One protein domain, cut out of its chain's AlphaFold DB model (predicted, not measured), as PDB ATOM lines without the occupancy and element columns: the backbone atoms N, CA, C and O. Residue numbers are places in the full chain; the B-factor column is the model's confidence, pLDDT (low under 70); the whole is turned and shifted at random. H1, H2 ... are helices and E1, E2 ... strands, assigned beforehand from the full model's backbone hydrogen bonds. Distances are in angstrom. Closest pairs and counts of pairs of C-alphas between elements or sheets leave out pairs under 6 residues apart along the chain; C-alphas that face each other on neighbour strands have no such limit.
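AT A GLANCE: This is residues 418 to 463 of the 498 residues of the protein "RING-type domain-containing protein" of Malassezia globosa (strain ATCC MYA-4612 / CBS 7966) (UniProt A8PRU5). A small head of loops holds a short two-stranded hairpin, E1 and E2, and a one-turn helix, H1; residues 455 to 463, mostly of helix H2, stick out from it as an arm. The 46 printed residues run E1, E2, H1, H2, with an antiparallel sheet, order E1 - E2; the class is mixed, with under half of the residues in named elements. The whole is loose, radius of gyration of the C-alphas 12.3 A, and elongated, spanning 40 by 21 by 14 A.

IN THESE COORDINATES: E1, residues 424 to 426, begins at C-alpha 424 (68.214, 181.523, 157.878). E2 is residues 432 to 434, H1 residues 442 to 445. H2, residues 451 to 460, is 14.0 A long and ends at C-alpha 460 (88.428, 201.088, 143.919).

HOW THE PARTS SIT: E1 and E2 form a hairpin, antiparallel at 155 degrees; N 425 and O 433 are 2.9 A apart, within hydrogen-bond range. H1 and H2 are apart. In H2 every O i to N i+4 pair is within hydrogen-bond range; H1 is too short for one.

THE WHOLE: The C-alphas of Pro 419 and Pro 463, the farthest apart, are 41.4 A apart. The printed part has no cut and no long link. pLDDT is under 70 at residues 442 to 444 and 456 to 463.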
ATOM      1  N   GLN A 418      59.598 189.950 156.444       84.75
ATOM      2  CA  GLN A 418      58.823 188.938 157.158       84.75
ATOM      3  C   GLN A 418      59.643 188.342 158.305       84.75
ATOM      4  O   GLN A 418      60.880 188.327 158.213       84.75
ATOM      5  N   PRO A 419      58.986 187.810 159.355       84.31
ATOM      6  CA  PRO A 419      59.681 187.136 160.441       84.31
ATOM      7  C   PRO A 419      60.586 186.020 159.902       84.31
ATOM      8  O   PRO A 419      60.217 185.257 159.003       84.31
ATOM      9  N   LEU A 420      61.806 185.954 160.426       82.19
ATOM     10  CA  LEU A 420      62.821 184.994 160.014       82.19
ATOM     11  C   LEU A 420      62.407 183.572 160.402       82.19
ATOM     12  O   LEU A 420      62.245 183.248 161.576       82.19
ATOM     13  N   GLU A 421      62.287 182.715 159.391       79.88
ATOM     14  CA  GLU A 421      62.041 181.281 159.538       79.88
ATOM     15  C   GLU A 421      63.307 180.499 159.171       79.88
ATOM     16  O   GLU A 421      64.074 180.900 158.292       79.88
ATOM     17  N   LEU A 422      63.529 179.365 159.839       78.12
ATOM     18  CA  LEU A 422      64.661 178.486 159.546       78.12
ATOM     19  C   LEU A 422      64.406 177.703 158.240       78.12
ATOM     20  O   LEU A 422      63.306 177.173 158.070       78.12
ATOM     21  N   PRO A 423      65.400 177.559 157.339       82.31
ATOM     22  CA  PRO A 423      66.799 177.974 157.474       82.31
ATOM     23  C   PRO A 423      67.048 179.458 157.133       82.31
ATOM     24  O   PRO A 423      66.632 179.961 156.086       82.31
ATOM     25  N   ALA A 424      67.798 180.130 158.009       82.12
ATOM     26  CA  ALA A 424      68.214 181.523 157.878       82.12
ATOM     27  C   ALA A 424      69.728 181.637 157.649       82.12
ATOM     28  O   ALA A 424      70.499 180.805 158.130       82.12
ATOM     29  N   VAL A 425      70.144 182.679 156.931       83.88
ATOM     30  CA  VAL A 425      71.548 183.018 156.677       83.88
ATOM     31  C   VAL A 425      71.845 184.376 157.304       83.88
ATOM     32  O   VAL A 425      71.125 185.349 157.068       83.88
ATOM     33  N   HIS A 426      72.913 184.435 158.097       83.56
ATOM     34  CA  HIS A 426      73.362 185.639 158.792       83.56
ATOM     35  C   HIS A 426      74.733 186.058 158.264       83.56
ATOM     36  O   HIS A 426      75.684 185.279 158.310       83.56
ATOM     37  N   PHE A 427      74.840 187.292 157.779       82.25
ATOM     38  CA  PHE A 427      76.110 187.868 157.345       82.25
ATOM     39  C   PHE A 427      76.798 188.595 158.500       82.25
ATOM     40  O   PHE A 427      76.141 189.155 159.373       82.25
ATOM     41  N   MET A 428      78.132 188.665 158.483       77.50
ATOM     42  CA  MET A 428      78.913 189.334 159.540       77.50
ATOM     43  C   MET A 428      78.649 190.850 159.649       77.50
ATOM     44  O   MET A 428      78.856 191.442 160.713       77.50
ATOM     45  N   CYS A 429      78.062 191.458 158.610       78.00
ATOM     46  CA  CYS A 429      77.488 192.808 158.637       78.00
ATOM     47  C   CYS A 429      76.179 192.921 159.455       78.00
ATOM     48  O   CYS A 429      75.562 193.976 159.479       78.00
ATOM     49  N   ARG A 430      75.766 191.851 160.156       78.62
ATOM     50  CA  ARG A 430      74.560 191.719 161.001       78.62
ATOM     51  C   ARG A 430      73.224 191.647 160.261       78.62
ATOM     52  O   ARG A 430      72.205 191.474 160.924       78.62
ATOM     53  N   HIS A 431      73.211 191.681 158.931       83.88
ATOM     54  CA  HIS A 431      71.999 191.445 158.150       83.88
ATOM     55  C   HIS A 431      71.641 189.956 158.078       83.88
ATOM     56  O   HIS A 431      72.497 189.094 157.856       83.88
ATOM     57  N   SER A 432      70.351 189.675 158.243       86.12
ATOM     58  CA  SER A 432      69.782 188.329 158.291       86.12
ATOM     59  C   SER A 432      68.753 188.158 157.177       86.12
ATOM     60  O   SER A 432      67.920 189.038 156.961       86.12
ATOM     61  N   PHE A 433      68.780 187.016 156.493       86.06
ATOM     62  CA  PHE A 433      67.874 186.720 155.381       86.06
ATOM     63  C   PHE A 433      67.369 185.279 155.451       86.06
ATOM     64  O   PHE A 433      68.051 184.393 155.970       86.06
ATOM     65  N   HIS A 434      66.185 185.014 154.895       86.62
ATOM     66  CA  HIS A 434      65.776 183.633 154.627       86.62
ATOM     67  C   HIS A 434      66.676 183.040 153.542       86.62
ATOM     68  O   HIS A 434      66.982 183.718 152.562       86.62
ATOM     69  N   PHE A 435      67.008 181.751 153.647       82.44
ATOM     70  CA  PHE A 435      67.783 181.058 152.609       82.44
ATOM     71  C   PHE A 435      67.148 181.192 151.212       82.44
ATOM     72  O   PHE A 435      67.847 181.391 150.229       82.44
ATOM     73  N   ARG A 436      65.807 181.174 151.136       82.00
ATOM     74  CA  ARG A 436      65.042 181.331 149.883       82.00
ATOM     75  C   ARG A 436      65.053 182.744 149.291       82.00
ATOM     76  O   ARG A 436      64.663 182.916 148.145       82.00
ATOM     77  N   CYS A 437      65.372 183.753 150.100       81.44
ATOM     78  CA  CYS A 437      65.369 185.149 149.670       81.44
ATOM     79  C   CYS A 437      66.728 185.570 149.107       81.44
ATOM     80  O   CYS A 437      66.825 186.650 148.536       81.44
ATOM     81  N   LEU A 438      67.766 184.745 149.270       82.25
ATOM     82  CA  LEU A 438      69.080 185.010 148.707       82.25
ATOM     83  C   LEU A 438      69.156 184.541 147.245       82.25
ATOM     84  O   LEU A 438      68.565 183.517 146.903       82.25
ATOM     85  N   PRO A 439      69.879 185.274 146.380       78.00
ATOM     86  CA  PRO A 439      70.122 184.854 145.004       78.00
ATOM     87  C   PRO A 439      70.937 183.552 144.967       78.00
ATOM     88  O   PRO A 439      71.792 183.332 145.818       78.00
ATOM     89  N   GLU A 440      70.693 182.691 143.979       74.25
ATOM     90  CA  GLU A 440      71.438 181.435 143.810       74.25
ATOM     91  C   GLU A 440      72.851 181.679 143.233       74.25
ATOM     92  O   GLU A 440      73.069 182.603 142.448       74.25
ATOM     93  N   GLY A 441      73.826 180.834 143.597       72.75
ATOM     94  CA  GLY A 441      75.204 180.886 143.075       72.75
ATOM     95  C   GLY A 441      76.190 181.689 143.937       72.75
ATOM     96  O   GLY A 441      76.059 181.753 145.158       72.75
ATOM     97  N   GLU A 442      77.220 182.276 143.316       64.19
ATOM     98  CA  GLU A 442      78.266 183.043 144.023       64.19
ATOM     99  C   GLU A 442      77.728 184.318 144.687       64.19
ATOM    100  O   GLU A 442      78.222 184.713 145.743       64.19
ATOM    101  N   ALA A 443      76.645 184.890 144.150       65.50
ATOM    102  CA  ALA A 443      75.948 186.038 144.727       65.50
ATOM    103  C   ALA A 443      75.309 185.740 146.101       65.50
ATOM    104  O   ALA A 443      75.059 186.666 146.868       65.50
ATOM    105  N   ALA A 444      75.090 184.464 146.456       68.44
ATOM    106  CA  ALA A 444      74.588 184.067 147.775       68.44
ATOM    107  C   ALA A 444      75.623 184.267 148.901       68.44
ATOM    108  O   ALA A 444      75.277 184.201 150.081       68.44
ATOM    109  N   ARG A 445      76.904 184.457 148.547       72.31
ATOM    110  CA  ARG A 445      78.017 184.633 149.497       72.31
ATOM    111  C   ARG A 445      78.183 186.077 149.965       72.31
ATOM    112  O   ARG A 445      79.016 186.334 150.832       72.31
ATOM    113  N   GLU A 446      77.388 187.001 149.437       78.00
ATOM    114  CA  GLU A 446      77.453 188.424 149.757       78.00
ATOM    115  C   GLU A 446      76.117 188.927 150.284       78.00
ATOM    116  O   GLU A 446      75.051 188.476 149.873       78.00
ATOM    117  N   CYS A 447      76.174 189.874 151.220       83.81
ATOM    118  CA  CYS A 447      74.971 190.499 151.745       83.81
ATOM    119  C   CYS A 447      74.367 191.415 150.670       83.81
ATOM    120  O   CYS A 447      75.034 192.380 150.311       83.81
ATOM    121  N   PRO A 448      73.114 191.215 150.217       80.62
ATOM    122  CA  PRO A 448      72.524 192.026 149.146       80.62
ATOM    123  C   PRO A 448      72.415 193.523 149.465       80.62
ATOM    124  O   PRO A 448      72.452 194.338 148.555       80.62
ATOM    125  N   ILE A 449      72.308 193.883 150.750       80.81
ATOM    126  CA  ILE A 449      72.210 195.279 151.208       80.81
ATOM    127  C   ILE A 449      73.585 195.957 151.166       80.81
ATOM    128  O   ILE A 449      73.710 197.077 150.691       80.81
ATOM    129  N   CYS A 450      74.631 195.269 151.633       81.88
ATOM    130  CA  CYS A 450      75.990 195.819 151.658       81.88
ATOM    131  C   CYS A 450      76.748 195.583 150.344       81.88
ATOM    132  O   CYS A 450      77.822 196.143 150.150       81.88
ATOM    133  N   ALA A 451      76.241 194.726 149.452       79.12
ATOM    134  CA  ALA A 451      76.926 194.343 148.223       79.12
ATOM    135  C   ALA A 451      77.221 195.556 147.339       79.12
ATOM    136  O   ALA A 451      78.309 195.631 146.789       79.12
ATOM    137  N   ASP A 452      76.304 196.518 147.230       73.75
ATOM    138  CA  ASP A 452      76.523 197.700 146.391       73.75
ATOM    139  C   ASP A 452      77.600 198.640 146.961       73.75
ATOM    140  O   ASP A 452      78.462 199.102 146.215       73.75
ATOM    141  N   GLU A 453      77.655 198.824 148.283       71.94
ATOM    142  CA  GLU A 453      78.740 199.561 148.955       71.94
ATOM    143  C   GLU A 453      80.082 198.810 148.897       71.94
ATOM    144  O   GLU A 453      81.145 199.403 148.738       71.94
ATOM    145  N   HIS A 454      80.071 197.479 148.981       72.88
ATOM    146  CA  HIS A 454      81.290 196.687 148.825       72.88
ATOM    147  C   HIS A 454      81.758 196.608 147.369       72.88
ATOM    148  O   HIS A 454      82.960 196.490 147.139       72.88
ATOM    149  N   LYS A 455      80.856 196.695 146.382       71.81
ATOM    150  CA  LYS A 455      81.210 196.764 144.958       71.81
ATOM    151  C   LYS A 455      82.007 198.023 144.651       71.81
ATOM    152  O   LYS A 455      82.993 197.917 143.933       71.81
ATOM    153  N   THR A 456      81.639 199.179 145.208       66.56
ATOM    154  CA  THR A 456      82.406 200.420 145.000       66.56
ATOM    155  C   THR A 456      83.795 200.324 145.627       66.56
ATOM    156  O   THR A 456      84.780 200.617 144.960       66.56
ATOM    157  N   VAL A 457      83.914 199.809 146.857       67.44
ATOM    158  CA  VAL A 457      85.221 199.597 147.511       67.44
ATOM    159  C   VAL A 457      86.076 198.565 146.768       67.44
ATOM    160  O   VAL A 457      87.286 198.738 146.657       67.44
ATOM    161  N   ARG A 458      85.475 197.496 146.239       66.81
ATOM    162  CA  ARG A 458      86.191 196.499 145.429       66.81
ATOM    163  C   ARG A 458      86.613 197.046 144.074       66.81
ATOM    164  O   ARG A 458      87.728 196.759 143.675       66.81
ATOM    165  N   ALA A 459      85.774 197.845 143.417       65.69
ATOM    166  CA  ALA A 459      86.125 198.530 142.175       65.69
ATOM    167  C   ALA A 459      87.284 199.517 142.389       65.69
ATOM    168  O   ALA A 459      88.189 199.573 141.568       65.69
ATOM    169  N   LEU A 460      87.306 200.226 143.524       60.00
ATOM    170  CA  LEU A 460      88.428 201.088 143.919       60.00
ATOM    171  C   LEU A 460      89.718 200.306 144.221       60.00
ATOM    172  O   LEU A 460      90.806 200.849 144.073       60.00
ATOM    173  N   ARG A 461      89.601 199.045 144.652       57.00
ATOM    174  CA  ARG A 461      90.726 198.130 144.905       57.00
ATOM    175  C   ARG A 461      91.124 197.290 143.695       57.00
ATOM    176  O   ARG A 461      92.062 196.505 143.817       57.00
ATOM    177  N   ASP A 462      90.413 197.394 142.574       60.94
ATOM    178  CA  ASP A 462      90.660 196.575 141.394       60.94
ATOM    179  C   ASP A 462      91.855 197.161 140.616       60.94
ATOM    180  O   ASP A 462      91.731 198.225 140.004       60.94
ATOM    181  N   PRO A 463      93.032 196.503 140.618       56.06
ATOM    182  CA  PRO A 463      94.242 197.044 139.989       56.06
ATOM    183  C   PRO A 463      94.124 197.147 138.458       56.06
ATOM    184  O   PRO A 463      94.988 197.719 137.800       56.06
TER     185      PRO A 463